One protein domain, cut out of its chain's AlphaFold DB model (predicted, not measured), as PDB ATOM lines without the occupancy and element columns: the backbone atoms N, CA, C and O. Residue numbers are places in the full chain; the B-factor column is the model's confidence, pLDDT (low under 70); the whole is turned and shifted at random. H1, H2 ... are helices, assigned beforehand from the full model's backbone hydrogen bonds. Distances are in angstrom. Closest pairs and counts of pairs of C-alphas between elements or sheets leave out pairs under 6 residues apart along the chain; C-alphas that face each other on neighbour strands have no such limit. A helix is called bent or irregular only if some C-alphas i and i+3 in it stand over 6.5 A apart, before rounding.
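AT A GLANCE: This is residues 352 to 357, 391 to 567 and 636 to 668 of the 773 residues of the protein "Multidrug resistance regulator 1" of Pichia kudriavzevii (UniProt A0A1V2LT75). A rounded cluster of helices has H8 in its middle, between the long H2 on one side and H9 on the other, with H8 and H9 forming a hairpin. H5 packs on both H2 and H9, H4 bridges the same two, H6 and H7 pack on H2, and H11 packs on H9 away from H2; the last part of H9 folds back at a kink. The printed part has 216 residues, with eleven named helices, H1 to H11 in order, and no named strand: all helix. It is compact, with a radius of gyration of the C-alphas of 18.2 A and spans of 48 by 45 by 43 A.

IN THESE COORDINATES: H1 is residues 352 to 355, beginning at C-alpha 352 (122.792, 142.032, 81.111). H2, residues 392 to 418, is 38.5 A long. H3 is residues 428 to 437, H4 441 to 450, H5 453 to 469 at 24.4 A, H6 474 to 478 and H7 485 to 493. H8, residues 508 to 527, is 29.0 A long. H9, residues 532 to 560 and 25.8 A from end to end, has a kink of 134 degrees near residue 554 and is irregular: C-alphas 551 and 554 are 9.3 A apart. H10 is residues 642 to 645. H11, residues 650 to 668, is 27.0 A long and ends at C-alpha 668 (113.487, 127.544, 119.697).

HOW THE PARTS SIT: H2 is the hub, touching six helices. Its closest C-alphas to H8 are His 411 and Ile 520, 5.6 A, at a steep tilt of 39 degrees, the same way. Ser 403 and Pro 455 are its closest to H5, 4.5 A. It touches H4 at Asn 410 and Ile 448, 6.0 A; H6 at Ala 397 and Val 477, 4.9 A; H7 at Glu 401 and Ala 487, 6.3 A; and only just H3, with 3 pairs within 8 A, at Tyr 416 and His 430, 6.1 A. H1 is close but not clearly touching. H8 and H9 form the hairpin, Asn 524 and Ser 534 closest at 4.5 A. H9 touches H5 at a shallow tilt of 6 degrees, the same way, with Ile 537 7.1 A from Ile 453. H9 touches H11 at 8 degrees, opposite ways, with Asn 546 6.9 A from Phe 650. H4 touches H9, Gln 449 and Ala 533 being 5.9 A apart; H10 only just touches H9, with 3 pairs. H2 and H9 are apart. The helix packing is mostly crossed, only just, with 3 of 9 pairs shallow. Every O i to N i+4 pair is within hydrogen-bond range in H2 to H8; H9 has 23 of 25 and H11 14 of 15, while H1 and H10 are too short for such a pair.

THE WHOLE: The C-alphas farthest apart, Gly 357 and Ala 423, are 56.5 A apart. Residues 358 to 390 and 568 to 635 are not printed; the gaps are 15.1 A and 14.5 A. Of the links printed whole, H7 to H8, residues 494 to 507, is long. Mean pLDDT of the printed part is 73.8; 69 residues are under 70, among them 496 to 509 and 636 to 649.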
ATOM      1  N   GLU A 352     122.983 142.011  82.569       68.50
ATOM      2  CA  GLU A 352     122.792 142.032  81.111       68.50
ATOM      3  C   GLU A 352     121.362 142.383  80.697       68.50
ATOM      4  O   GLU A 352     121.170 143.223  79.816       68.50
ATOM      5  N   ASN A 353     120.358 141.816  81.376       56.59
ATOM      6  CA  ASN A 353     118.946 142.082  81.080       56.59
ATOM      7  C   ASN A 353     118.584 143.581  81.192       56.59
ATOM      8  O   ASN A 353     117.657 144.028  80.526       56.59
ATOM      9  N   LYS A 354     119.316 144.370  81.995       54.59
ATOM     10  CA  LYS A 354     119.104 145.824  82.122       54.59
ATOM     11  C   LYS A 354     119.646 146.639  80.948       54.59
ATOM     12  O   LYS A 354     119.078 147.680  80.641       54.59
ATOM     13  N   ASN A 355     120.716 146.188  80.294       48.16
ATOM     14  CA  ASN A 355     121.325 146.941  79.193       48.16
ATOM     15  C   ASN A 355     120.555 146.750  77.880       48.16
ATOM     16  O   ASN A 355     120.390 147.707  77.132       48.16
ATOM     17  N   ASN A 356     119.983 145.564  77.650       43.53
ATOM     18  CA  ASN A 356     119.172 145.286  76.457       43.53
ATOM     19  C   ASN A 356     117.807 146.013  76.447       43.53
ATOM     20  O   ASN A 356     117.119 145.985  75.432       43.53
ATOM     21  N   GLY A 357     117.398 146.638  77.558       35.88
ATOM     22  CA  GLY A 357     116.120 147.352  77.682       35.88
ATOM     23  C   GLY A 357     116.162 148.853  77.365       35.88
ATOM     24  O   GLY A 357     115.113 149.487  77.405       35.88
ATOM     25  N   GLY A 391     127.250 135.878  74.888       42.25
ATOM     26  CA  GLY A 391     125.840 136.230  74.785       42.25
ATOM     27  C   GLY A 391     125.084 135.860  76.065       42.25
ATOM     28  O   GLY A 391     125.550 134.995  76.815       42.25
ATOM     29  N   PRO A 392     123.893 136.446  76.289       50.66
ATOM     30  CA  PRO A 392     123.095 136.196  77.494       50.66
ATOM     31  C   PRO A 392     122.787 134.708  77.726       50.66
ATOM     32  O   PRO A 392     122.628 134.268  78.864       50.66
ATOM     33  N   ASP A 393     122.770 133.916  76.654       62.59
ATOM     34  CA  ASP A 393     122.550 132.475  76.700       62.59
ATOM     35  C   ASP A 393     123.669 131.689  77.409       62.59
ATOM     36  O   ASP A 393     123.372 130.679  78.033       62.59
ATOM     37  N   GLU A 394     124.941 132.103  77.324       71.25
ATOM     38  CA  GLU A 394     126.065 131.331  77.893       71.25
ATOM     39  C   GLU A 394     126.129 131.486  79.420       71.25
ATOM     40  O   GLU A 394     126.254 130.505  80.154       71.25
ATOM     41  N   LEU A 395     125.971 132.718  79.917       73.50
ATOM     42  CA  LEU A 395     125.898 132.989  81.356       73.50
ATOM     43  C   LEU A 395     124.622 132.395  81.972       73.50
ATOM     44  O   LEU A 395     124.672 131.856  83.077       73.50
ATOM     45  N   SER A 396     123.503 132.434  81.237       74.75
ATOM     46  CA  SER A 396     122.263 131.746  81.611       74.75
ATOM     47  C   SER A 396     122.450 130.223  81.672       74.75
ATOM     48  O   SER A 396     122.047 129.603  82.654       74.75
ATOM     49  N   ALA A 397     123.132 129.622  80.689       80.88
ATOM     50  CA  ALA A 397     123.439 128.191  80.678       80.88
ATOM     51  C   ALA A 397     124.281 127.767  81.885       80.88
ATOM     52  O   ALA A 397     123.915 126.810  82.558       80.88
ATOM     53  N   ARG A 398     125.332 128.514  82.245       82.81
ATOM     54  CA  ARG A 398     126.157 128.200  83.428       82.81
ATOM     55  C   ARG A 398     125.444 128.422  84.764       82.81
ATOM     56  O   ARG A 398     125.657 127.655  85.707       82.81
ATOM     57  N   ALA A 399     124.562 129.418  84.855       83.75
ATOM     58  CA  ALA A 399     123.676 129.573  86.008       83.75
ATOM     59  C   ALA A 399     122.698 128.387  86.127       83.75
ATOM     60  O   ALA A 399     122.531 127.837  87.213       83.75
ATOM     61  N   ALA A 400     122.098 127.949  85.015       85.94
ATOM     62  CA  ALA A 400     121.169 126.820  84.986       85.94
ATOM     63  C   ALA A 400     121.855 125.483  85.299       85.94
ATOM     64  O   ALA A 400     121.359 124.744  86.144       85.94
ATOM     65  N   GLU A 401     123.010 125.212  84.686       88.12
ATOM     66  CA  GLU A 401     123.865 124.043  84.929       88.12
ATOM     67  C   GLU A 401     124.192 123.924  86.426       88.12
ATOM     68  O   GLU A 401     123.780 122.960  87.067       88.12
ATOM     69  N   THR A 402     124.803 124.959  87.024       89.25
ATOM     70  CA  THR A 402     125.148 124.959  88.461       89.25
ATOM     71  C   THR A 402     123.923 124.867  89.379       89.25
ATOM     72  O   THR A 402     123.981 124.181  90.401       89.25
ATOM     73  N   SER A 403     122.796 125.501  89.025       91.25
ATOM     74  CA  SER A 403     121.556 125.371  89.799       91.25
ATOM     75  C   SER A 403     121.001 123.948  89.780       91.25
ATOM     76  O   SER A 403     120.572 123.451  90.820       91.25
ATOM     77  N   LEU A 404     121.001 123.288  88.619       90.69
ATOM     78  CA  LEU A 404     120.506 121.921  88.465       90.69
ATOM     79  C   LEU A 404     121.429 120.909  89.149       90.69
ATOM     80  O   LEU A 404     120.920 119.988  89.781       90.69
ATOM     81  N   THR A 405     122.754 121.112  89.126       91.75
ATOM     82  CA  THR A 405     123.720 120.328  89.921       91.75
ATOM     83  C   THR A 405     123.349 120.330  91.406       91.75
ATOM     84  O   THR A 405     123.214 119.264  92.008       91.75
ATOM     85  N   ILE A 406     123.109 121.509  91.992       92.62
ATOM     86  CA  ILE A 406     122.707 121.632  93.405       92.62
ATOM     87  C   ILE A 406     121.325 120.995  93.642       92.62
ATOM     88  O   ILE A 406     121.127 120.307  94.644       92.62
ATOM     89  N   LEU A 407     120.384 121.166  92.704       91.69
ATOM     90  CA  LEU A 407     119.040 120.587  92.779       91.69
ATOM     91  C   LEU A 407     119.061 119.045  92.765       91.69
ATOM     92  O   LEU A 407     118.357 118.425  93.560       91.69
ATOM     93  N   LYS A 408     119.891 118.425  91.912       91.00
ATOM     94  CA  LYS A 408     120.068 116.965  91.824       91.00
ATOM     95  C   LYS A 408     120.698 116.392  93.084       91.00
ATOM     96  O   LYS A 408     120.189 115.413  93.615       91.00
ATOM     97  N   ILE A 409     121.761 117.022  93.592       92.19
ATOM     98  CA  ILE A 409     122.405 116.600  94.845       92.19
ATOM     99  C   ILE A 409     121.392 116.664  95.999       92.19
ATOM    100  O   ILE A 409     121.301 115.725  96.785       92.19
ATOM    101  N   ASN A 410     120.571 117.720  96.069       91.81
ATOM    102  CA  ASN A 410     119.496 117.824  97.058       91.81
ATOM    103  C   ASN A 410     118.433 116.723  96.893       91.81
ATOM    104  O   ASN A 410     118.082 116.081  97.881       91.81
ATOM    105  N   HIS A 411     117.968 116.469  95.664       90.06
ATOM    106  CA  HIS A 411     117.022 115.395  95.347       90.06
ATOM    107  C   HIS A 411     117.546 114.024  95.796       90.06
ATOM    108  O   HIS A 411     116.876 113.339  96.567       90.06
ATOM    109  N   ASP A 412     118.753 113.649  95.361       88.25
ATOM    110  CA  ASP A 412     119.379 112.359  95.663       88.25
ATOM    111  C   ASP A 412     119.566 112.153  97.171       88.25
ATOM    112  O   ASP A 412     119.221 111.097  97.705       88.25
ATOM    113  N   TYR A 413     120.077 113.170  97.873       89.94
ATOM    114  CA  TYR A 413     120.359 113.066  99.304       89.94
ATOM    115  C   TYR A 413     119.075 113.067 100.146       89.94
ATOM    116  O   TYR A 413     118.983 112.320 101.119       89.94
ATOM    117  N   CYS A 414     118.052 113.842  99.768       88.50
ATOM    118  CA  CYS A 414     116.752 113.791 100.443       88.50
ATOM    119  C   CYS A 414     116.050 112.445 100.204       88.50
ATOM    120  O   CYS A 414     115.521 111.875 101.154       88.50
ATOM    121  N   HIS A 415     116.095 111.912  98.976       87.00
ATOM    122  CA  HIS A 415     115.560 110.591  98.640       87.00
ATOM    123  C   HIS A 415     116.248 109.471  99.434       87.00
ATOM    124  O   HIS A 415     115.578 108.589  99.968       87.00
ATOM    125  N   TYR A 416     117.577 109.517  99.551       87.12
ATOM    126  CA  TYR A 416     118.342 108.604 100.401       87.12
ATOM    127  C   TYR A 416     117.883 108.686 101.869       87.12
ATOM    128  O   TYR A 416     117.554 107.662 102.466       87.12
ATOM    129  N   MET A 417     117.759 109.899 102.418       86.19
ATOM    130  CA  MET A 417     117.374 110.127 103.818       86.19
ATOM    131  C   MET A 417     115.924 109.730 104.143       86.19
ATOM    132  O   MET A 417     115.643 109.378 105.287       86.19
ATOM    133  N   THR A 418     114.994 109.755 103.179       83.69
ATOM    134  CA  THR A 418     113.613 109.283 103.404       83.69
ATOM    135  C   THR A 418     113.454 107.768 103.338       83.69
ATOM    136  O   THR A 418     112.538 107.251 103.968       83.69
ATOM    137  N   HIS A 419     114.330 107.060 102.618       79.12
ATOM    138  CA  HIS A 419     114.239 105.608 102.394       79.12
ATOM    139  C   HIS A 419     115.335 104.816 103.132       79.12
ATOM    140  O   HIS A 419     115.711 103.726 102.709       79.12
ATOM    141  N   LEU A 420     115.848 105.345 104.253       69.56
ATOM    142  CA  LEU A 420     116.814 104.655 105.126       69.56
ATOM    143  C   LEU A 420     116.286 103.324 105.698       69.56
ATOM    144  O   LEU A 420     117.081 102.460 106.058       69.56
ATOM    145  N   ASP A 421     114.962 103.167 105.789       56.44
ATOM    146  CA  ASP A 421     114.300 102.011 106.412       56.44
ATOM    147  C   ASP A 421     113.910 100.920 105.384       56.44
ATOM    148  O   ASP A 421     113.504  99.819 105.766       56.44
ATOM    149  N   ASP A 422     114.032 101.197 104.080       62.16
ATOM    150  CA  ASP A 422     113.553 100.311 103.015       62.16
ATOM    151  C   ASP A 422     114.583  99.227 102.671       62.16
ATOM    152  O   ASP A 422     115.454  99.391 101.810       62.16
ATOM    153  N   ALA A 423     114.432  98.055 103.287       51.28
ATOM    154  CA  ALA A 423     115.272  96.888 103.013       51.28
ATOM    155  C   ALA A 423     115.297  96.456 101.527       51.28
ATOM    156  O   ALA A 423     116.269  95.831 101.099       51.28
ATOM    157  N   GLU A 424     114.263  96.799 100.750       48.22
ATOM    158  CA  GLU A 424     114.119  96.461  99.324       48.22
ATOM    159  C   GLU A 424     114.727  97.517  98.370       48.22
ATOM    160  O   GLU A 424     115.096  97.172  97.249       48.22
ATOM    161  N   ASN A 425     114.943  98.771  98.803       51.28
ATOM    162  CA  ASN A 425     115.411  99.884  97.949       51.28
ATOM    163  C   ASN A 425     116.945 100.090  97.944       51.28
ATOM    164  O   ASN A 425     117.445 101.200  97.738       51.28
ATOM    165  N   LYS A 426     117.735  99.024  98.133       61.75
ATOM    166  CA  LYS A 426     119.214  99.082  98.213       61.75
ATOM    167  C   LYS A 426     119.900  99.220  96.842       61.75
ATOM    168  O   LYS A 426     120.762  98.411  96.491       61.75
ATOM    169  N   THR A 427     119.544 100.260  96.084       73.38
ATOM    170  CA  THR A 427     120.173 100.622  94.800       73.38
ATOM    171  C   THR A 427     121.682 100.869  94.953       73.38
ATOM    172  O   THR A 427     122.158 101.215  96.040       73.38
ATOM    173  N   LYS A 428     122.452 100.743  93.858       76.44
ATOM    174  CA  LYS A 428     123.896 101.069  93.845       76.44
ATOM    175  C   LYS A 428     124.155 102.483  94.382       76.44
ATOM    176  O   LYS A 428     125.021 102.671  95.231       76.44
ATOM    177  N   GLN A 429     123.344 103.452  93.950       79.31
ATOM    178  CA  GLN A 429     123.401 104.842  94.404       79.31
ATOM    179  C   GLN A 429     123.172 104.978  95.921       79.31
ATOM    180  O   GLN A 429     123.934 105.679  96.583       79.31
ATOM    181  N   HIS A 430     122.173 104.291  96.491       80.81
ATOM    182  CA  HIS A 430     121.909 104.329  97.937       80.81
ATOM    183  C   HIS A 430     123.118 103.810  98.735       80.81
ATOM    184  O   HIS A 430     123.531 104.425  99.718       80.81
ATOM    185  N   GLN A 431     123.733 102.709  98.290       81.81
ATOM    186  CA  GLN A 431     124.930 102.148  98.930       81.81
ATOM    187  C   GLN A 431     126.147 103.080  98.803       81.81
ATOM    188  O   GLN A 431     126.888 103.252  99.770       81.81
ATOM    189  N   ALA A 432     126.331 103.718  97.642       83.88
ATOM    190  CA  ALA A 432     127.413 104.670  97.410       83.88
ATOM    191  C   ALA A 432     127.283 105.923  98.296       83.88
ATOM    192  O   ALA A 432     128.260 106.325  98.927       83.88
ATOM    193  N   ILE A 433     126.077 106.496  98.417       86.19
ATOM    194  CA  ILE A 433     125.814 107.643  99.304       86.19
ATOM    195  C   ILE A 433     126.065 107.258 100.772       86.19
ATOM    196  O   ILE A 433     126.776 107.989 101.460       86.19
ATOM    197  N   LYS A 434     125.586 106.089 101.227       85.31
ATOM    198  CA  LYS A 434     125.826 105.579 102.593       85.31
ATOM    199  C   LYS A 434     127.312 105.334 102.896       85.31
ATOM    200  O   LYS A 434     127.776 105.605 103.999       85.31
ATOM    201  N   SER A 435     128.080 104.834 101.922       84.50
ATOM    202  CA  SER A 435     129.535 104.648 102.060       84.50
ATOM    203  C   SER A 435     130.268 105.993 102.144       84.50
ATOM    204  O   SER A 435     131.112 106.201 103.016       84.50
ATOM    205  N   PHE A 436     129.905 106.932 101.267       87.50
ATOM    206  CA  PHE A 436     130.488 108.271 101.204       87.50
ATOM    207  C   PHE A 436     130.204 109.107 102.460       87.50
ATOM    208  O   PHE A 436     131.082 109.844 102.917       87.50
ATOM    209  N   SER A 437     128.990 109.009 103.009       84.88
ATOM    210  CA  SER A 437     128.556 109.826 104.140       84.88
ATOM    211  C   SER A 437     129.248 109.466 105.448       84.88
ATOM    212  O   SER A 437     129.362 110.332 106.312       84.88
ATOM    213  N   ALA A 438     129.721 108.222 105.600       84.19
ATOM    214  CA  ALA A 438     130.457 107.734 106.766       84.19
ATOM    215  C   ALA A 438     129.813 108.166 108.105       84.19
ATOM    216  O   ALA A 438     130.472 108.744 108.973       84.19
ATOM    217  N   ASN A 439     128.507 107.920 108.244       86.19
ATOM    218  CA  ASN A 439     127.677 108.251 109.410       86.19
ATOM    219  C   ASN A 439     127.583 109.763 109.730       86.19
ATOM    220  O   ASN A 439     127.217 110.150 110.836       86.19
ATOM    221  N   CYS A 440     127.894 110.639 108.770       89.12
ATOM    222  CA  CYS A 440     127.784 112.100 108.882       89.12
ATOM    223  C   CYS A 440     126.583 112.668 108.098       89.12
ATOM    224  O   CYS A 440     126.578 113.838 107.707       89.12
ATOM    225  N   ASP A 441     125.562 111.839 107.864       89.38
ATOM    226  CA  ASP A 441     124.422 112.111 106.983       89.38
ATOM    227  C   ASP A 441     123.662 113.396 107.338       89.38
ATOM    228  O   ASP A 441     123.338 114.192 106.458       89.38
ATOM    229  N   VAL A 442     123.441 113.631 108.636       89.00
ATOM    230  CA  VAL A 442     122.782 114.833 109.175       89.00
ATOM    231  C   VAL A 442     123.513 116.111 108.757       89.00
ATOM    232  O   VAL A 442     122.888 117.080 108.320       89.00
ATOM    233  N   PHE A 443     124.843 116.115 108.875       90.12
ATOM    234  CA  PHE A 443     125.673 117.287 108.603       90.12
ATOM    235  C   PHE A 443     125.731 117.600 107.104       90.12
ATOM    236  O   PHE A 443     125.640 118.764 106.711       90.12
ATOM    237  N   LEU A 444     125.846 116.556 106.275       91.12
ATOM    238  CA  LEU A 444     125.814 116.666 104.817       91.12
ATOM    239  C   LEU A 444     124.456 117.176 104.329       91.12
ATOM    240  O   LEU A 444     124.416 118.152 103.578       91.12
ATOM    241  N   LEU A 445     123.353 116.580 104.800       90.62
ATOM    242  CA  LEU A 445     122.004 117.002 104.427       90.62
ATOM    243  C   LEU A 445     121.773 118.482 104.759       90.62
ATOM    244  O   LEU A 445     121.310 119.218 103.889       90.62
ATOM    245  N   ASN A 446     122.142 118.941 105.963       88.62
ATOM    246  CA  ASN A 446     121.924 120.336 106.350       88.62
ATOM    247  C   ASN A 446     122.655 121.311 105.407       88.62
ATOM    248  O   ASN A 446     122.030 122.231 104.882       88.62
ATOM    249  N   ARG A 447     123.940 121.069 105.095       88.25
ATOM    250  CA  ARG A 447     124.718 121.922 104.166       88.25
ATOM    251  C   ARG A 447     124.174 121.895 102.734       88.25
ATOM    252  O   ARG A 447     124.149 122.930 102.065       88.25
ATOM    253  N   ILE A 448     123.708 120.733 102.267       92.00
ATOM    254  CA  ILE A 448     123.075 120.576 100.948       92.00
ATOM    255  C   ILE A 448     121.756 121.356 100.877       92.00
ATOM    256  O   ILE A 448     121.463 122.009  99.873       92.00
ATOM    257  N   GLN A 449     120.956 121.318 101.942       88.62
ATOM    258  CA  GLN A 449     119.671 122.006 102.007       88.62
ATOM    259  C   GLN A 449     119.812 123.523 102.133       88.62
ATOM    260  O   GLN A 449     119.034 124.259 101.527       88.62
ATOM    261  N   THR A 450     120.810 124.030 102.853       83.50
ATOM    262  CA  THR A 450     120.940 125.480 103.052       83.50
ATOM    263  C   THR A 450     121.412 126.205 101.788       83.50
ATOM    264  O   THR A 450     120.991 127.332 101.518       83.50
ATOM    265  N   SER A 451     122.124 125.498 100.906       87.94
ATOM    266  CA  SER A 451     122.480 125.980  99.563       87.94
ATOM    267  C   SER A 451     121.338 125.913  98.530       87.94
ATOM    268  O   SER A 451     121.483 126.466  97.442       87.94
ATOM    269  N   PHE A 452     120.189 125.292  98.835       89.38
ATOM    270  CA  PHE A 452     119.090 125.060  97.876       89.38
ATOM    271  C   PHE A 452     118.398 126.341  97.376       89.38
ATOM    272  O   PHE A 452     118.018 126.447  96.208       89.38
ATOM    273  N   ILE A 453     118.188 127.316  98.266       87.69
ATOM    274  CA  ILE A 453     117.172 128.366  98.069       87.69
ATOM    275  C   ILE A 453     117.510 129.299  96.898       87.69
ATOM    276  O   ILE A 453     116.625 129.638  96.115       87.69
ATOM    277  N   ARG A 454     118.776 129.709  96.744       87.62
ATOM    278  CA  ARG A 454     119.191 130.620  95.658       87.62
ATOM    279  C   ARG A 454     119.098 129.944  94.276       87.62
ATOM    280  O   ARG A 454     118.421 130.517  93.418       87.62
ATOM    281  N   PRO A 455     119.649 128.729  94.067       90.50
ATOM    282  CA  PRO A 455     119.405 127.918  92.877       90.50
ATOM    283  C   PRO A 455     117.930 127.743  92.524       90.50
ATOM    284  O   PRO A 455     117.556 127.952  91.368       90.50
ATOM    285  N   PHE A 456     117.094 127.402  93.510       90.88
ATOM    286  CA  PHE A 456     115.660 127.202  93.314       90.88
ATOM    287  C   PHE A 456     114.969 128.488  92.849       90.88
ATOM    288  O   PHE A 456     114.314 128.481  91.811       90.88
ATOM    289  N   LEU A 457     115.179 129.614  93.541       88.50
ATOM    290  CA  LEU A 457     114.599 130.905  93.153       88.50
ATOM    291  C   LEU A 457     115.054 131.353  91.752       88.50
ATOM    292  O   LEU A 457     114.243 131.884  90.990       88.50
ATOM    293  N   PHE A 458     116.313 131.097  91.373       86.75
ATOM    294  CA  PHE A 458     116.788 131.343  90.010       86.75
ATOM    295  C   PHE A 458     116.024 130.502  88.976       86.75
ATOM    296  O   PHE A 458     115.491 131.063  88.013       86.75
ATOM    297  N   LEU A 459     115.921 129.184  89.189       85.81
ATOM    298  CA  LEU A 459     115.207 128.279  88.283       85.81
ATOM    299  C   LEU A 459     113.717 128.633  88.194       85.81
ATOM    300  O   LEU A 459     113.203 128.761  87.087       85.81
ATOM    301  N   SER A 460     113.050 128.899  89.321       84.75
ATOM    302  CA  SER A 460     111.661 129.375  89.375       84.75
ATOM    303  C   SER A 460     111.455 130.679  88.600       84.75
ATOM    304  O   SER A 460     110.502 130.789  87.830       84.75
ATOM    305  N   SER A 461     112.349 131.663  88.755       80.81
ATOM    306  CA  SER A 461     112.252 132.934  88.020       80.81
ATOM    307  C   SER A 461     112.448 132.757  86.510       80.81
ATOM    308  O   SER A 461     111.737 133.370  85.713       80.81
ATOM    309  N   SER A 462     113.360 131.865  86.115       77.19
ATOM    310  CA  SER A 462     113.633 131.536  84.714       77.19
ATOM    311  C   SER A 462     112.452 130.792  84.087       77.19
ATOM    312  O   SER A 462     111.953 131.200  83.043       77.19
ATOM    313  N   PHE A 463     111.935 129.768  84.773       76.88
ATOM    314  CA  PHE A 463     110.750 128.993  84.400       76.88
ATOM    315  C   PHE A 463     109.530 129.887  84.134       76.88
ATOM    316  O   PHE A 463     108.920 129.800  83.069       76.88
ATOM    317  N   LEU A 464     109.220 130.809  85.053       75.44
ATOM    318  CA  LEU A 464     108.111 131.754  84.884       75.44
ATOM    319  C   LEU A 464     108.325 132.687  83.679       75.44
ATOM    320  O   LEU A 464     107.389 132.913  82.914       75.44
ATOM    321  N   LYS A 465     109.558 133.167  83.446       70.81
ATOM    322  CA  LYS A 465     109.895 133.982  82.264       70.81
ATOM    323  C   LYS A 465     109.695 133.210  80.953       70.81
ATOM    324  O   LYS A 465     109.144 133.756  79.999       70.81
ATOM    325  N   PHE A 466     110.091 131.935  80.899       67.19
ATOM    326  CA  PHE A 466     109.922 131.092  79.707       67.19
ATOM    327  C   PHE A 466     108.445 130.799  79.394       67.19
ATOM    328  O   PHE A 466     108.066 130.751  78.225       67.19
ATOM    329  N   ILE A 467     107.598 130.671  80.422       62.84
ATOM    330  CA  ILE A 467     106.145 130.486  80.275       62.84
ATOM    331  C   ILE A 467     105.430 131.747  79.754       62.84
ATOM    332  O   ILE A 467     104.368 131.615  79.129       62.84
ATOM    333  N   GLY A 468     105.993 132.934  80.006       55.03
ATOM    334  CA  GLY A 468     105.462 134.231  79.578       55.03
ATOM    335  C   GLY A 468     105.877 134.654  78.165       55.03
ATOM    336  O   GLY A 468     105.009 134.905  77.333       55.03
ATOM    337  N   ASP A 469     107.185 134.715  77.886       51.22
ATOM    338  CA  ASP A 469     107.708 135.488  76.743       51.22
ATOM    339  C   ASP A 469     108.061 134.670  75.486       51.22
ATOM    340  O   ASP A 469     108.281 135.253  74.429       51.22
ATOM    341  N   GLY A 470     108.187 133.338  75.558       48.19
ATOM    342  CA  GLY A 470     108.458 132.464  74.396       48.19
ATOM    343  C   GLY A 470     109.797 132.660  73.646       48.19
ATOM    344  O   GLY A 470     110.139 131.844  72.790       48.19
ATOM    345  N   HIS A 471     110.571 133.705  73.960       40.84
ATOM    346  CA  HIS A 471     111.776 134.112  73.225       40.84
ATOM    347  C   HIS A 471     113.083 133.429  73.665       40.84
ATOM    348  O   HIS A 471     114.032 133.389  72.886       40.84
ATOM    349  N   CYS A 472     113.138 132.851  74.868       48.22
ATOM    350  CA  CYS A 472     114.229 131.966  75.288       48.22
ATOM    351  C   CYS A 472     113.654 130.578  75.563       48.22
ATOM    352  O   CYS A 472     112.787 130.425  76.420       48.22
ATOM    353  N   ARG A 473     114.140 129.568  74.839       59.66
ATOM    354  CA  ARG A 473     113.733 128.171  75.028       59.66
ATOM    355  C   ARG A 473     114.700 127.472  75.969       59.66
ATOM    356  O   ARG A 473     115.912 127.587  75.801       59.66
ATOM    357  N   ILE A 474     114.157 126.696  76.900       64.06
ATOM    358  CA  ILE A 474     114.915 125.878  77.856       64.06
ATOM    359  C   ILE A 474     115.909 124.944  77.133       64.06
ATOM    360  O   ILE A 474     117.067 124.849  77.529       64.06
ATOM    361  N   SER A 475     115.518 124.389  75.980       63.78
ATOM    362  CA  SER A 475     116.375 123.584  75.097       63.78
ATOM    363  C   SER A 475     117.598 124.336  74.550       63.78
ATOM    364  O   SER A 475     118.663 123.741  74.408       63.78
ATOM    365  N   SER A 476     117.497 125.649  74.307       67.25
ATOM    366  CA  SER A 476     118.628 126.490  73.870       67.25
ATOM    367  C   SER A 476     119.642 126.747  74.993       67.25
ATOM    368  O   SER A 476     120.825 126.955  74.732       67.25
ATOM    369  N   VAL A 477     119.181 126.718  76.248       73.31
ATOM    370  CA  VAL A 477     120.028 126.846  77.444       73.31
ATOM    371  C   VAL A 477     120.759 125.525  77.709       73.31
ATOM    372  O   VAL A 477     121.973 125.523  77.892       73.31
ATOM    373  N   ILE A 478     120.040 124.399  77.640       74.75
ATOM    374  CA  ILE A 478     120.586 123.041  77.815       74.75
ATOM    375  C   ILE A 478     121.609 122.699  76.727       74.75
ATOM    376  O   ILE A 478     122.680 122.182  77.026       74.75
ATOM    377  N   GLY A 479     121.335 123.055  75.466       72.94
ATOM    378  CA  GLY A 479     122.263 122.852  74.346       72.94
ATOM    379  C   GLY A 479     123.578 123.642  74.439       72.94
ATOM    380  O   GLY A 479     124.413 123.532  73.544       72.94
ATOM    381  N   LYS A 480     123.761 124.451  75.493       81.56
ATOM    382  CA  LYS A 480     124.981 125.212  75.807       81.56
ATOM    383  C   LYS A 480     125.625 124.783  77.132       81.56
ATOM    384  O   LYS A 480     126.515 125.480  77.622       81.56
ATOM    385  N   PHE A 481     125.186 123.665  77.714       84.38
ATOM    386  CA  PHE A 481     125.842 123.058  78.873       84.38
ATOM    387  C   PHE A 481     127.261 122.597  78.531       84.38
ATOM    388  O   PHE A 481     127.618 122.368  77.374       84.38
ATOM    389  N   SER A 482     128.091 122.500  79.561       82.12
ATOM    390  CA  SER A 482     129.489 122.120  79.435       82.12
ATOM    391  C   SER A 482     129.701 120.619  79.258       82.12
ATOM    392  O   SER A 482     128.875 119.798  79.642       82.12
ATOM    393  N   ASN A 483     130.879 120.242  78.758       82.44
ATOM    394  CA  ASN A 483     131.318 118.844  78.696       82.44
ATOM    395  C   ASN A 483     131.897 118.372  80.047       82.44
ATOM    396  O   ASN A 483     132.958 117.751  80.087       82.44
ATOM    397  N   THR A 484     131.255 118.728  81.163       85.12
ATOM    398  CA  THR A 484     131.644 118.272  82.507       85.12
ATOM    399  C   THR A 484     130.851 117.038  82.926       85.12
ATOM    400  O   THR A 484     129.775 116.746  82.396       85.12
ATOM    401  N   ILE A 485     131.371 116.317  83.919       83.62
ATOM    402  CA  ILE A 485     130.674 115.186  84.539       83.62
ATOM    403  C   ILE A 485     129.363 115.654  85.185       83.62
ATOM    404  O   ILE A 485     128.322 115.049  84.941       83.62
ATOM    405  N   ASP A 486     129.386 116.778  85.912       86.12
ATOM    406  CA  ASP A 486     128.192 117.384  86.516       86.12
ATOM    407  C   ASP A 486     127.104 117.651  85.459       86.12
ATOM    408  O   ASP A 486     125.964 117.220  85.623       86.12
ATOM    409  N   ALA A 487     127.453 118.295  84.340       85.88
ATOM    410  CA  ALA A 487     126.520 118.536  83.241       85.88
ATOM    411  C   ALA A 487     126.007 117.232  82.601       85.88
ATOM    412  O   ALA A 487     124.817 117.118  82.323       85.88
ATOM    413  N   THR A 488     126.867 116.225  82.423       85.50
ATOM    414  CA  THR A 488     126.496 114.918  81.846       85.50
ATOM    415  C   THR A 488     125.488 114.167  82.726       85.50
ATOM    416  O   THR A 488     124.500 113.628  82.222       85.50
ATOM    417  N   VAL A 489     125.688 114.175  84.048       85.25
ATOM    418  CA  VAL A 489     124.751 113.598  85.027       85.25
ATOM    419  C   VAL A 489     123.409 114.330  84.993       85.25
ATOM    420  O   VAL A 489     122.361 113.685  84.985       85.25
ATOM    421  N   ILE A 490     123.423 115.662  84.909       86.31
ATOM    422  CA  ILE A 490     122.207 116.477  84.790       86.31
ATOM    423  C   ILE A 490     121.466 116.207  83.474       86.31
ATOM    424  O   ILE A 490     120.247 116.058  83.494       86.31
ATOM    425  N   LEU A 491     122.174 116.066  82.351       82.75
ATOM    426  CA  LEU A 491     121.571 115.708  81.066       82.75
ATOM    427  C   LEU A 491     120.918 114.318  81.104       82.75
ATOM    428  O   LEU A 491     119.775 114.202  80.673       82.75
ATOM    429  N   LYS A 492     121.570 113.285  81.668       80.81
ATOM    430  CA  LYS A 492     120.940 111.954  81.816       80.81
ATOM    431  C   LYS A 492     119.745 111.997  82.776       80.81
ATOM    432  O   LYS A 492     118.718 111.400  82.480       80.81
ATOM    433  N   TRP A 493     119.841 112.740  83.882       81.62
ATOM    434  CA  TRP A 493     118.726 112.918  84.824       81.62
ATOM    435  C   TRP A 493     117.499 113.576  84.184       81.62
ATOM    436  O   TRP A 493     116.378 113.278  84.571       81.62
ATOM    437  N   LEU A 494     117.697 114.449  83.195       74.44
ATOM    438  CA  LEU A 494     116.618 115.169  82.514       74.44
ATOM    439  C   LEU A 494     116.205 114.520  81.179       74.44
ATOM    440  O   LEU A 494     115.352 115.061  80.482       74.44
ATOM    441  N   ASN A 495     116.781 113.361  80.841       70.44
ATOM    442  CA  ASN A 495     116.509 112.581  79.633       70.44
ATOM    443  C   ASN A 495     115.920 111.207  80.005       70.44
ATOM    444  O   ASN A 495     116.483 110.157  79.685       70.44
ATOM    445  N   VAL A 496     114.799 111.232  80.731       60.88
ATOM    446  CA  VAL A 496     114.000 110.048  81.084       60.88
ATOM    447  C   VAL A 496     112.841 109.937  80.093       60.88
ATOM    448  O   VAL A 496     112.100 110.900  79.919       60.88
ATOM    449  N   ASN A 497     112.678 108.774  79.456       48.66
ATOM    450  CA  ASN A 497     111.636 108.536  78.450       48.66
ATOM    451  C   ASN A 497     110.231 108.555  79.088       48.66
ATOM    452  O   ASN A 497     109.790 107.538  79.622       48.66
ATOM    453  N   ILE A 498     109.521 109.686  79.029       51.34
ATOM    454  CA  ILE A 498     108.142 109.817  79.527       51.34
ATOM    455  C   ILE A 498     107.283 110.488  78.451       51.34
ATOM    456  O   ILE A 498     107.309 111.703  78.280       51.34
ATOM    457  N   GLU A 499     106.479 109.695  77.741       49.53
ATOM    458  CA  GLU A 499     105.545 110.218  76.741       49.53
ATOM    459  C   GLU A 499     104.321 110.870  77.423       49.53
ATOM    460  O   GLU A 499     103.511 110.205  78.077       49.53
ATOM    461  N   PHE A 500     104.171 112.187  77.258       51.97
ATOM    462  CA  PHE A 500     103.016 112.960  77.735       51.97
ATOM    463  C   PHE A 500     101.936 113.074  76.641       51.97
ATOM    464  O   PHE A 500     102.250 113.337  75.481       51.97
ATOM    465  N   GLU A 501     100.652 112.932  76.994       48.91
ATOM    466  CA  GLU A 501      99.552 112.870  76.007       48.91
ATOM    467  C   GLU A 501      99.314 114.180  75.234       48.91
ATOM    468  O   GLU A 501      98.722 114.155  74.152       48.91
ATOM    469  N   THR A 502      99.736 115.338  75.760       47.66
ATOM    470  CA  THR A 502      99.448 116.637  75.131       47.66
ATOM    471  C   THR A 502     100.634 117.605  75.047       47.66
ATOM    472  O   THR A 502     101.234 118.003  76.044       47.66
ATOM    473  N   SER A 503     100.813 118.129  73.824       46.59
ATOM    474  CA  SER A 503     101.642 119.280  73.402       46.59
ATOM    475  C   SER A 503     103.091 118.966  72.957       46.59
ATOM    476  O   SER A 503     103.654 117.952  73.351       46.59
ATOM    477  N   PRO A 504     103.673 119.774  72.038       43.09
ATOM    478  CA  PRO A 504     104.895 119.415  71.314       43.09
ATOM    479  C   PRO A 504     106.135 119.489  72.214       43.09
ATOM    480  O   PRO A 504     106.154 120.292  73.144       43.09
ATOM    481  N   GLY A 505     107.182 118.721  71.875       51.22
ATOM    482  CA  GLY A 505     108.364 118.388  72.702       51.22
ATOM    483  C   GLY A 505     109.273 119.520  73.224       51.22
ATOM    484  O   GLY A 505     110.430 119.284  73.543       51.22
ATOM    485  N   GLU A 506     108.784 120.756  73.320       50.47
ATOM    486  CA  GLU A 506     109.400 121.844  74.094       50.47
ATOM    487  C   GLU A 506     108.796 121.973  75.511       50.47
ATOM    488  O   GLU A 506     109.393 122.615  76.378       50.47
ATOM    489  N   SER A 507     107.630 121.362  75.773       59.34
ATOM    490  CA  SER A 507     106.966 121.351  77.090       59.34
ATOM    491  C   SER A 507     107.498 120.272  78.046       59.34
ATOM    492  O   SER A 507     107.492 120.477  79.260       59.34
ATOM    493  N   GLU A 508     108.018 119.170  77.506       63.69
ATOM    494  CA  GLU A 508     108.437 117.951  78.215       63.69
ATOM    495  C   GLU A 508     109.470 118.197  79.328       63.69
ATOM    496  O   GLU A 508     109.223 117.871  80.486       63.69
ATOM    497  N   PHE A 509     110.584 118.880  79.032       68.69
ATOM    498  CA  PHE A 509     111.594 119.209  80.050       68.69
ATOM    499  C   PHE A 509     111.023 120.070  81.186       68.69
ATOM    500  O   PHE A 509     111.371 119.899  82.355       68.69
ATOM    501  N   SER A 510     110.151 121.025  80.848       71.94
ATOM    502  CA  SER A 510     109.562 121.937  81.833       71.94
ATOM    503  C   SER A 510     108.602 121.189  82.760       71.94
ATOM    504  O   SER A 510     108.575 121.466  83.960       71.94
ATOM    505  N   LEU A 511     107.861 120.215  82.221       72.00
ATOM    506  CA  LEU A 511     107.038 119.280  82.988       72.00
ATOM    507  C   LEU A 511     107.906 118.391  83.892       72.00
ATOM    508  O   LEU A 511     107.636 118.307  85.089       72.00
ATOM    509  N   LEU A 512     108.978 117.795  83.359       72.62
ATOM    510  CA  LEU A 512     109.882 116.915  84.105       72.62
ATOM    511  C   LEU A 512     110.567 117.640  85.277       72.62
ATOM    512  O   LEU A 512     110.532 117.158  86.409       72.62
ATOM    513  N   LEU A 513     111.108 118.843  85.048       77.19
ATOM    514  CA  LEU A 513     111.690 119.677  86.106       77.19
ATOM    515  C   LEU A 513     110.661 120.014  87.198       77.19
ATOM    516  O   LEU A 513     110.987 120.000  88.385       77.19
ATOM    517  N   PHE A 514     109.407 120.281  86.819       78.19
ATOM    518  CA  PHE A 514     108.331 120.536  87.775       78.19
ATOM    519  C   PHE A 514     107.962 119.279  88.584       78.19
ATOM    520  O   PHE A 514     107.747 119.376  89.795       78.19
ATOM    521  N   GLN A 515     107.972 118.091  87.969       77.38
ATOM    522  CA  GLN A 515     107.806 116.828  88.694       77.38
ATOM    523  C   GLN A 515     108.979 116.547  89.656       77.38
ATOM    524  O   GLN A 515     108.743 116.108  90.782       77.38
ATOM    525  N   TYR A 516     110.227 116.884  89.305       81.81
ATOM    526  CA  TYR A 516     111.340 116.802  90.263       81.81
ATOM    527  C   TYR A 516     111.185 117.783  91.431       81.81
ATOM    528  O   TYR A 516     111.436 117.404  92.574       81.81
ATOM    529  N   ILE A 517     110.695 119.007  91.197       83.38
ATOM    530  CA  ILE A 517     110.363 119.958  92.274       83.38
ATOM    531  C   ILE A 517     109.265 119.394  93.199       83.38
ATOM    532  O   ILE A 517     109.367 119.538  94.418       83.38
ATOM    533  N   LYS A 518     108.256 118.702  92.652       78.88
ATOM    534  CA  LYS A 518     107.219 117.981  93.420       78.88
ATOM    535  C   LYS A 518     107.814 116.846  94.272       78.88
ATOM    536  O   LYS A 518     107.494 116.763  95.457       78.88
ATOM    537  N   ASN A 519     108.723 116.031  93.731       82.44
ATOM    538  CA  ASN A 519     109.401 114.977  94.501       82.44
ATOM    539  C   ASN A 519     110.273 115.562  95.628       82.44
ATOM    540  O   ASN A 519     110.152 115.148  96.781       82.44
ATOM    541  N   ILE A 520     111.075 116.594  95.328       86.38
ATOM    542  CA  ILE A 520     111.873 117.333  96.322       86.38
ATOM    543  C   ILE A 520     110.974 117.891  97.428       86.38
ATOM    544  O   ILE A 520     111.319 117.766  98.606       86.38
ATOM    545  N   PHE A 521     109.818 118.469  97.080       85.88
ATOM    546  CA  PHE A 521     108.846 118.918  98.072       85.88
ATOM    547  C   PHE A 521     108.422 117.774  98.994       85.88
ATOM    548  O   PHE A 521     108.470 117.960 100.206       85.88
ATOM    549  N   PHE A 522     108.050 116.604  98.464       83.38
ATOM    550  CA  PHE A 522     107.608 115.485  99.296       83.38
ATOM    551  C   PHE A 522     108.701 114.974 100.238       83.38
ATOM    552  O   PHE A 522     108.432 114.852 101.434       83.38
ATOM    553  N   TYR A 523     109.933 114.767  99.760       86.62
ATOM    554  CA  TYR A 523     111.022 114.301 100.628       86.62
ATOM    555  C   TYR A 523     111.317 115.309 101.753       86.62
ATOM    556  O   TYR A 523     111.362 114.952 102.931       86.62
ATOM    557  N   ASN A 524     111.404 116.602 101.420       87.88
ATOM    558  CA  ASN A 524     111.590 117.662 102.414       87.88
ATOM    559  C   ASN A 524     110.364 117.812 103.343       87.88
ATOM    560  O   ASN A 524     110.508 118.120 104.524       87.88
ATOM    561  N   HIS A 525     109.150 117.548 102.857       84.81
ATOM    562  CA  HIS A 525     107.933 117.577 103.663       84.81
ATOM    563  C   HIS A 525     107.864 116.407 104.658       84.81
ATOM    564  O   HIS A 525     107.362 116.605 105.765       84.81
ATOM    565  N   MET A 526     108.393 115.227 104.317       84.38
ATOM    566  CA  MET A 526     108.554 114.106 105.255       84.38
ATOM    567  C   MET A 526     109.588 114.439 106.340       84.38
ATOM    568  O   MET A 526     109.296 114.309 107.525       84.38
ATOM    569  N   LEU A 527     110.746 114.976 105.946       86.12
ATOM    570  CA  LEU A 527     111.856 115.321 106.847       86.12
ATOM    571  C   LEU A 527     111.624 116.598 107.690       86.12
ATOM    572  O   LEU A 527     112.447 116.938 108.541       86.12
ATOM    573  N   ARG A 528     110.517 117.329 107.485       84.50
ATOM    574  CA  ARG A 528     110.274 118.675 108.055       84.50
ATOM    575  C   ARG A 528     110.214 118.763 109.582       84.50
ATOM    576  O   ARG A 528     110.208 119.872 110.124       84.50
ATOM    577  N   ASN A 529     110.013 117.645 110.273       82.06
ATOM    578  CA  ASN A 529     109.872 117.622 111.731       82.06
ATOM    579  C   ASN A 529     111.227 117.471 112.424       82.06
ATOM    580  O   ASN A 529     111.438 118.093 113.460       82.06
ATOM    581  N   ASP A 530     112.134 116.710 111.814       82.62
ATOM    582  CA  ASP A 530     113.467 116.436 112.354       82.62
ATOM    583  C   ASP A 530     114.503 117.461 111.865       82.62
ATOM    584  O   ASP A 530     115.454 117.763 112.580       82.62
ATOM    585  N   TYR A 531     114.287 118.040 110.675       87.44
ATOM    586  CA  TYR A 531     115.196 118.981 110.016       87.44
ATOM    587  C   TYR A 531     114.496 120.311 109.705       87.44
ATOM    588  O   TYR A 531     113.515 120.370 108.954       87.44
ATOM    589  N   TYR A 532     115.031 121.413 110.235       85.38
ATOM    590  CA  TYR A 532     114.501 122.752 109.990       85.38
ATOM    591  C   TYR A 532     114.684 123.205 108.535       85.38
ATOM    592  O   TYR A 532     113.768 123.794 107.953       85.38
ATOM    593  N   ALA A 533     115.830 122.902 107.918       87.00
ATOM    594  CA  ALA A 533     116.092 123.269 106.530       87.00
ATOM    595  C   ALA A 533     115.109 122.578 105.557       87.00
ATOM    596  O   ALA A 533     114.551 123.254 104.691       87.00
ATOM    597  N   SER A 534     114.766 121.302 105.785       89.44
ATOM    598  CA  SER A 534     113.680 120.597 105.078       89.44
ATOM    599  C   SER A 534     112.335 121.329 105.169       89.44
ATOM    600  O   SER A 534     111.652 121.535 104.162       89.44
ATOM    601  N   TRP A 535     111.951 121.783 106.370       87.00
ATOM    602  CA  TRP A 535     110.735 122.582 106.542       87.00
ATOM    603  C   TRP A 535     110.797 123.883 105.737       87.00
ATOM    604  O   TRP A 535     109.873 124.163 104.969       87.00
ATOM    605  N   LYS A 536     111.902 124.632 105.851       86.12
ATOM    606  CA  LYS A 536     112.125 125.906 105.151       86.12
ATOM    607  C   LYS A 536     112.000 125.721 103.635       86.12
ATOM    608  O   LYS A 536     111.244 126.451 102.998       86.12
ATOM    609  N   ILE A 537     112.647 124.700 103.065       89.50
ATOM    610  CA  ILE A 537     112.523 124.324 101.645       89.50
ATOM    611  C   ILE A 537     111.062 124.043 101.273       89.50
ATOM    612  O   ILE A 537     110.568 124.588 100.284       89.50
ATOM    613  N   SER A 538     110.341 123.260 102.083       87.25
ATOM    614  CA  SER A 538     108.933 122.947 101.810       87.25
ATOM    615  C   SER A 538     108.046 124.204 101.774       87.25
ATOM    616  O   SER A 538     107.134 124.280 100.951       87.25
ATOM    617  N   VAL A 539     108.345 125.224 102.589       85.81
ATOM    618  CA  VAL A 539     107.658 126.528 102.570       85.81
ATOM    619  C   VAL A 539     107.982 127.318 101.296       85.81
ATOM    620  O   VAL A 539     107.059 127.803 100.643       85.81
ATOM    621  N   TYR A 540     109.251 127.404 100.881       88.81
ATOM    622  CA  TYR A 540     109.625 128.087  99.630       88.81
ATOM    623  C   TYR A 540     108.966 127.455  98.393       88.81
ATOM    624  O   TYR A 540     108.482 128.180  97.523       88.81
ATOM    625  N   ILE A 541     108.885 126.121  98.330       88.38
ATOM    626  CA  ILE A 541     108.226 125.429  97.213       88.38
ATOM    627  C   ILE A 541     106.703 125.662  97.236       88.38
ATOM    628  O   ILE A 541     106.126 125.942  96.184       88.38
ATOM    629  N   LYS A 542     106.048 125.654  98.412       84.12
ATOM    630  CA  LYS A 542     104.623 126.039  98.540       84.12
ATOM    631  C   LYS A 542     104.357 127.451  98.012       84.12
ATOM    632  O   LYS A 542     103.404 127.634  97.255       84.12
ATOM    633  N   ILE A 543     105.189 128.429  98.388       87.12
ATOM    634  CA  ILE A 543     105.056 129.825  97.937       87.12
ATOM    635  C   ILE A 543     105.161 129.901  96.407       87.12
ATOM    636  O   ILE A 543     104.324 130.537  95.770       87.12
ATOM    637  N   PHE A 544     106.139 129.208  95.812       88.00
ATOM    638  CA  PHE A 544     106.300 129.147  94.358       88.00
ATOM    639  C   PHE A 544     105.086 128.527  93.646       88.00
ATOM    640  O   PHE A 544     104.595 129.110  92.680       88.00
ATOM    641  N   ILE A 545     104.565 127.390  94.127       84.44
ATOM    642  CA  ILE A 545     103.399 126.724  93.517       84.44
ATOM    643  C   ILE A 545     102.147 127.610  93.599       84.44
ATOM    644  O   ILE A 545     101.439 127.756  92.605       84.44
ATOM    645  N   ASN A 546     101.889 128.249  94.746       82.94
ATOM    646  CA  ASN A 546     100.724 129.128  94.901       82.94
ATOM    647  C   ASN A 546     100.832 130.374  94.011       82.94
ATOM    648  O   ASN A 546      99.860 130.719  93.342       82.94
ATOM    649  N   TYR A 547     102.018 130.985  93.920       85.19
ATOM    650  CA  TYR A 547     102.276 132.086  92.987       85.19
ATOM    651  C   TYR A 547     102.067 131.655  91.524       85.19
ATOM    652  O   TYR A 547     101.402 132.344  90.753       85.19
ATOM    653  N   PHE A 548     102.573 130.486  91.120       83.00
ATOM    654  CA  PHE A 548     102.377 129.978  89.758       83.00
ATOM    655  C   PHE A 548     100.892 129.716  89.440       83.00
ATOM    656  O   PHE A 548     100.426 130.057  88.349       83.00
ATOM    657  N   ASN A 549     100.127 129.192  90.401       82.38
ATOM    658  CA  ASN A 549      98.687 128.978  90.264       82.38
ATOM    659  C   ASN A 549      97.884 130.289  90.166       82.38
ATOM    660  O   ASN A 549      96.933 130.357  89.390       82.38
ATOM    661  N   GLU A 550      98.261 131.334  90.908       81.06
ATOM    662  CA  GLU A 550      97.580 132.635  90.873       81.06
ATOM    663  C   GLU A 550      97.712 133.316  89.498       81.06
ATOM    664  O   GLU A 550      96.717 133.766  88.928       81.06
ATOM    665  N   TYR A 551      98.921 133.334  88.924       77.50
ATOM    666  CA  TYR A 551      99.198 134.039  87.663       77.50
ATOM    667  C   TYR A 551      98.937 133.190  86.405       77.50
ATOM    668  O   TYR A 551      98.650 133.739  85.337       77.50
ATOM    669  N   HIS A 552      99.027 131.858  86.494       75.94
ATOM    670  CA  HIS A 552      98.954 130.948  85.343       75.94
ATOM    671  C   HIS A 552      98.099 129.692  85.603       75.94
ATOM    672  O   HIS A 552      98.442 128.606  85.137       75.94
ATOM    673  N   LYS A 553      96.968 129.839  86.304       74.88
ATOM    674  CA  LYS A 553      96.065 128.758  86.754       74.88
ATOM    675  C   LYS A 553      95.912 127.556  85.807       74.88
ATOM    676  O   LYS A 553      96.209 126.438  86.212       74.88
ATOM    677  N   GLU A 554      95.496 127.768  84.556       69.62
ATOM    678  CA  GLU A 554      95.291 126.674  83.583       69.62
ATOM    679  C   GLU A 554      96.590 125.914  83.268       69.62
ATOM    680  O   GLU A 554      96.607 124.686  83.245       69.62
ATOM    681  N   LYS A 555      97.713 126.629  83.093       72.81
ATOM    682  CA  LYS A 555      99.025 125.991  82.902       72.81
ATOM    683  C   LYS A 555      99.475 125.281  84.180       72.81
ATOM    684  O   LYS A 555      99.995 124.177  84.097       72.81
ATOM    685  N   CYS A 556      99.252 125.876  85.353       71.31
ATOM    686  CA  CYS A 556      99.619 125.271  86.630       71.31
ATOM    687  C   CYS A 556      98.905 123.930  86.843       71.31
ATOM    688  O   CYS A 556      99.557 122.953  87.196       71.31
ATOM    689  N   GLN A 557      97.599 123.845  86.563       70.19
ATOM    690  CA  GLN A 557      96.835 122.596  86.675       70.19
ATOM    691  C   GLN A 557      97.406 121.481  85.781       70.19
ATOM    692  O   GLN A 557      97.631 120.375  86.271       70.19
ATOM    693  N   ASN A 558      97.764 121.792  84.531       71.38
ATOM    694  CA  ASN A 558      98.384 120.828  83.610       71.38
ATOM    695  C   ASN A 558      99.767 120.329  84.083       71.38
ATOM    696  O   ASN A 558     100.156 119.208  83.774       71.38
ATOM    697  N   TYR A 559     100.521 121.150  84.822       72.06
ATOM    698  CA  TYR A 559     101.833 120.778  85.371       72.06
ATOM    699  C   TYR A 559     101.725 119.991  86.688       72.06
ATOM    700  O   TYR A 559     102.607 119.197  87.009       72.06
ATOM    701  N   LEU A 560     100.650 120.197  87.453       68.06
ATOM    702  CA  LEU A 560     100.367 119.484  88.703       68.06
ATOM    703  C   LEU A 560      99.892 118.047  88.451       68.06
ATOM    704  O   LEU A 560     100.334 117.126  89.141       68.06
ATOM    705  N   GLN A 561      99.017 117.874  87.456       65.44
ATOM    706  CA  GLN A 561      98.433 116.596  87.043       65.44
ATOM    707  C   GLN A 561      98.686 116.374  85.536       65.44
ATOM    708  O   GLN A 561      97.768 116.538  84.729       65.44
ATOM    709  N   PRO A 562      99.930 116.053  85.127       61.09
ATOM    710  CA  PRO A 562     100.227 115.735  83.733       61.09
ATOM    711  C   PRO A 562      99.486 114.468  83.283       61.09
ATOM    712  O   PRO A 562      99.355 113.509  84.043       61.09
ATOM    713  N   GLN A 563      99.027 114.456  82.031       54.94
ATOM    714  CA  GLN A 563      98.434 113.278  81.393       54.94
ATOM    715  C   GLN A 563      99.539 112.422  80.762       54.94
ATOM    716  O   GLN A 563     100.272 112.899  79.891       54.94
ATOM    717  N   PHE A 564      99.669 111.172  81.210       53.94
ATOM    718  CA  PHE A 564     100.683 110.218  80.751       53.94
ATOM    719  C   PHE A 564     100.114 109.266  79.695       53.94
ATOM    720  O   PHE A 564      98.996 108.775  79.846       53.94
ATOM    721  N   VAL A 565     100.898 108.941  78.661       47.16
ATOM    722  CA  VAL A 565     100.514 107.911  77.687       47.16
ATOM    723  C   VAL A 565     100.635 106.533  78.343       47.16
ATOM    724  O   VAL A 565     101.730 106.033  78.592       47.16
ATOM    725  N   SER A 566      99.502 105.878  78.598       37.91
ATOM    726  CA  SER A 566      99.502 104.494  79.083       37.91
ATOM    727  C   SER A 566     100.014 103.532  78.004       37.91
ATOM    728  O   SER A 566      99.411 103.395  76.936       37.91
ATOM    729  N   ALA A 567     101.065 102.768  78.315       37.78
ATOM    730  CA  ALA A 567     101.659 101.768  77.418       37.78
ATOM    731  C   ALA A 567     100.722 100.593  77.030       37.78
ATOM    732  O   ALA A 567     101.110  99.716  76.258       37.78
ATOM    733  N   GLU A 636     102.086 108.695  89.853       45.22
ATOM    734  CA  GLU A 636     100.696 108.434  90.251       45.22
ATOM    735  C   GLU A 636     100.578 108.051  91.739       45.22
ATOM    736  O   GLU A 636      99.558 108.336  92.367       45.22
ATOM    737  N   ASN A 637     101.617 107.455  92.340       43.34
ATOM    738  CA  ASN A 637     101.576 106.928  93.710       43.34
ATOM    739  C   ASN A 637     102.276 107.826  94.745       43.34
ATOM    740  O   ASN A 637     103.287 107.467  95.346       43.34
ATOM    741  N   ALA A 638     101.656 108.968  95.047       43.31
ATOM    742  CA  ALA A 638     101.861 109.674  96.313       43.31
ATOM    743  C   ALA A 638     100.517 110.205  96.837       43.31
ATOM    744  O   ALA A 638      99.952 111.155  96.302       43.31
ATOM    745  N   SER A 639     100.001 109.606  97.914       39.53
ATOM    746  CA  SER A 639      98.656 109.844  98.476       39.53
ATOM    747  C   SER A 639      98.450 111.208  99.164       39.53
ATOM    748  O   SER A 639      97.463 111.414  99.872       39.53
ATOM    749  N   ALA A 640      99.350 112.164  98.940       45.16
ATOM    750  CA  ALA A 640      99.239 113.545  99.385       45.16
ATOM    751  C   ALA A 640      98.767 114.418  98.212       45.16
ATOM    752  O   ALA A 640      99.573 114.941  97.443       45.16
ATOM    753  N   ASN A 641      97.444 114.554  98.074       51.50
ATOM    754  CA  ASN A 641      96.831 115.306  96.981       51.50
ATOM    755  C   ASN A 641      97.332 116.768  96.972       51.50
ATOM    756  O   ASN A 641      97.060 117.516  97.918       51.50
ATOM    757  N   LEU A 642      98.060 117.172  95.920       54.84
ATOM    758  CA  LEU A 642      98.698 118.495  95.829       54.84
ATOM    759  C   LEU A 642      97.679 119.644  95.804       54.84
ATOM    760  O   LEU A 642      98.023 120.762  96.180       54.84
ATOM    761  N   ASP A 643      96.416 119.356  95.475       54.78
ATOM    762  CA  ASP A 643      95.290 120.285  95.615       54.78
ATOM    763  C   ASP A 643      95.175 120.851  97.046       54.78
ATOM    764  O   ASP A 643      94.769 121.992  97.230       54.78
ATOM    765  N   SER A 644      95.591 120.090  98.070       55.91
ATOM    766  CA  SER A 644      95.611 120.539  99.475       55.91
ATOM    767  C   SER A 644      96.724 121.542  99.813       55.91
ATOM    768  O   SER A 644      96.722 122.120 100.899       55.91
ATOM    769  N   LEU A 645      97.679 121.751  98.902       58.75
ATOM    770  CA  LEU A 645      98.778 122.714  99.037       58.75
ATOM    771  C   LEU A 645      98.504 124.025  98.290       58.75
ATOM    772  O   LEU A 645      99.275 124.977  98.432       58.75
ATOM    773  N   ILE A 646      97.418 124.076  97.518       62.75
ATOM    774  CA  ILE A 646      96.946 125.252  96.792       62.75
ATOM    775  C   ILE A 646      95.861 125.915  97.636       62.75
ATOM    776  O   ILE A 646      94.803 125.340  97.878       62.75
ATOM    777  N   PHE A 647      96.114 127.137  98.088       60.19
ATOM    778  CA  PHE A 647      95.144 127.902  98.863       60.19
ATOM    779  C   PHE A 647      94.202 128.677  97.931       60.19
ATOM    780  O   PHE A 647      94.629 129.215  96.911       60.19
ATOM    781  N   ASP A 648      92.927 128.824  98.322       60.12
ATOM    782  CA  ASP A 648      91.960 129.669  97.589       60.12
ATOM    783  C   ASP A 648      92.408 131.137  97.474       60.12
ATOM    784  O   ASP A 648      91.939 131.870  96.605       60.12
ATOM    785  N   ASN A 649      93.232 131.588  98.423       68.06
ATOM    786  CA  ASN A 649      93.768 132.940  98.512       68.06
ATOM    787  C   ASN A 649      95.204 132.874  99.057       68.06
ATOM    788  O   ASN A 649      95.443 132.231 100.083       68.06
ATOM    789  N   PHE A 650      96.120 133.592  98.406       70.56
ATOM    790  CA  PHE A 650      97.503 133.780  98.832       70.56
ATOM    791  C   PHE A 650      97.607 134.306 100.277       70.56
ATOM    792  O   PHE A 650      98.444 133.816 101.033       70.56
ATOM    793  N   ASP A 651      96.709 135.199 100.717       72.44
ATOM    794  CA  ASP A 651      96.715 135.709 102.102       72.44
ATOM    795  C   ASP A 651      96.554 134.579 103.134       72.44
ATOM    796  O   ASP A 651      97.268 134.539 104.133       72.44
ATOM    797  N   LYS A 652      95.668 133.603 102.869       75.06
ATOM    798  CA  LYS A 652      95.455 132.450 103.765       75.06
ATOM    799  C   LYS A 652      96.703 131.566 103.857       75.06
ATOM    800  O   LYS A 652      96.970 131.008 104.916       75.06
ATOM    801  N   MET A 653      97.450 131.433 102.757       79.25
ATOM    802  CA  MET A 653      98.731 130.718 102.744       79.25
ATOM    803  C   MET A 653      99.767 131.463 103.595       79.25
ATOM    804  O   MET A 653     100.485 130.838 104.371       79.25
ATOM    805  N   VAL A 654      99.842 132.793 103.470       76.62
ATOM    806  CA  VAL A 654     100.749 133.622 104.277       76.62
ATOM    807  C   VAL A 654     100.398 133.517 105.763       76.62
ATOM    808  O   VAL A 654     101.302 133.313 106.571       76.62
ATOM    809  N   ASP A 655      99.115 133.565 106.126       79.69
ATOM    810  CA  ASP A 655      98.657 133.371 107.507       79.69
ATOM    811  C   ASP A 655      99.014 131.972 108.052       79.69
ATOM    812  O   ASP A 655      99.507 131.863 109.176       79.69
ATOM    813  N   ASP A 656      98.816 130.897 107.280       80.00
ATOM    814  CA  ASP A 656      99.204 129.526 107.667       80.00
ATOM    815  C   ASP A 656     100.721 129.412 107.903       80.00
ATOM    816  O   ASP A 656     101.163 128.976 108.969       80.00
ATOM    817  N   ILE A 657     101.526 129.910 106.957       79.69
ATOM    818  CA  ILE A 657     102.993 129.936 107.054       79.69
ATOM    819  C   ILE A 657     103.450 130.753 108.268       79.69
ATOM    820  O   ILE A 657     104.359 130.324 108.983       79.69
ATOM    821  N   MET A 658     102.835 131.909 108.537       77.88
ATOM    822  CA  MET A 658     103.155 132.738 109.703       77.88
ATOM    823  C   MET A 658     102.820 132.023 111.014       77.88
ATOM    824  O   MET A 658     103.630 132.048 111.940       77.88
ATOM    825  N   ASN A 659     101.679 131.334 111.097       79.25
ATOM    826  CA  ASN A 659     101.291 130.575 112.286       79.25
ATOM    827  C   ASN A 659     102.222 129.372 112.543       79.25
ATOM    828  O   ASN A 659     102.690 129.199 113.669       79.25
ATOM    829  N   ASP A 660     102.561 128.581 111.517       77.25
ATOM    830  CA  ASP A 660     103.529 127.475 111.633       77.25
ATOM    831  C   ASP A 660     104.932 127.995 112.012       77.25
ATOM    832  O   ASP A 660     105.590 127.462 112.910       77.25
ATOM    833  N   SER A 661     105.349 129.128 111.430       75.38
ATOM    834  CA  SER A 661     106.595 129.817 111.794       75.38
ATOM    835  C   SER A 661     106.603 130.275 113.256       75.38
ATOM    836  O   SER A 661     107.604 130.094 113.948       75.38
ATOM    837  N   ILE A 662     105.506 130.850 113.765       73.25
ATOM    838  CA  ILE A 662     105.381 131.262 115.174       73.25
ATOM    839  C   ILE A 662     105.466 130.045 116.101       73.25
ATOM    840  O   ILE A 662     106.208 130.084 117.085       73.25
ATOM    841  N   ASN A 663     104.771 128.954 115.769       70.25
ATOM    842  CA  ASN A 663     104.801 127.720 116.553       70.25
ATOM    843  C   ASN A 663     106.227 127.152 116.634       70.25
ATOM    844  O   ASN A 663     106.708 126.869 117.734       70.25
ATOM    845  N   ARG A 664     106.946 127.072 115.507       68.94
ATOM    846  CA  ARG A 664     108.342 126.600 115.459       68.94
ATOM    847  C   ARG A 664     109.308 127.525 116.196       68.94
ATOM    848  O   ARG A 664     110.063 127.052 117.041       68.94
ATOM    849  N   ASN A 665     109.221 128.837 115.979       62.25
ATOM    850  CA  ASN A 665     110.036 129.815 116.706       62.25
ATOM    851  C   ASN A 665     109.808 129.736 118.229       62.25
ATOM    852  O   ASN A 665     110.755 129.875 119.002       62.25
ATOM    853  N   SER A 666     108.576 129.466 118.681       56.34
ATOM    854  CA  SER A 666     108.258 129.359 120.114       56.34
ATOM    855  C   SER A 666     108.952 128.182 120.815       56.34
ATOM    856  O   SER A 666     109.246 128.273 122.006       56.34
ATOM    857  N   LEU A 667     109.286 127.119 120.072       52.16
ATOM    858  CA  LEU A 667     110.054 125.970 120.561       52.16
ATOM    859  C   LEU A 667     111.565 126.263 120.662       52.16
ATOM    860  O   LEU A 667     112.274 125.556 121.374       52.16
ATOM    861  N   ILE A 668     112.055 127.301 119.971       51.47
ATOM    862  CA  ILE A 668     113.487 127.544 119.697       51.47
ATOM    863  C   ILE A 668     114.006 128.849 120.344       51.47
ATOM    864  O   ILE A 668     115.212 129.071 120.449       51.47
TER     865      ILE A 668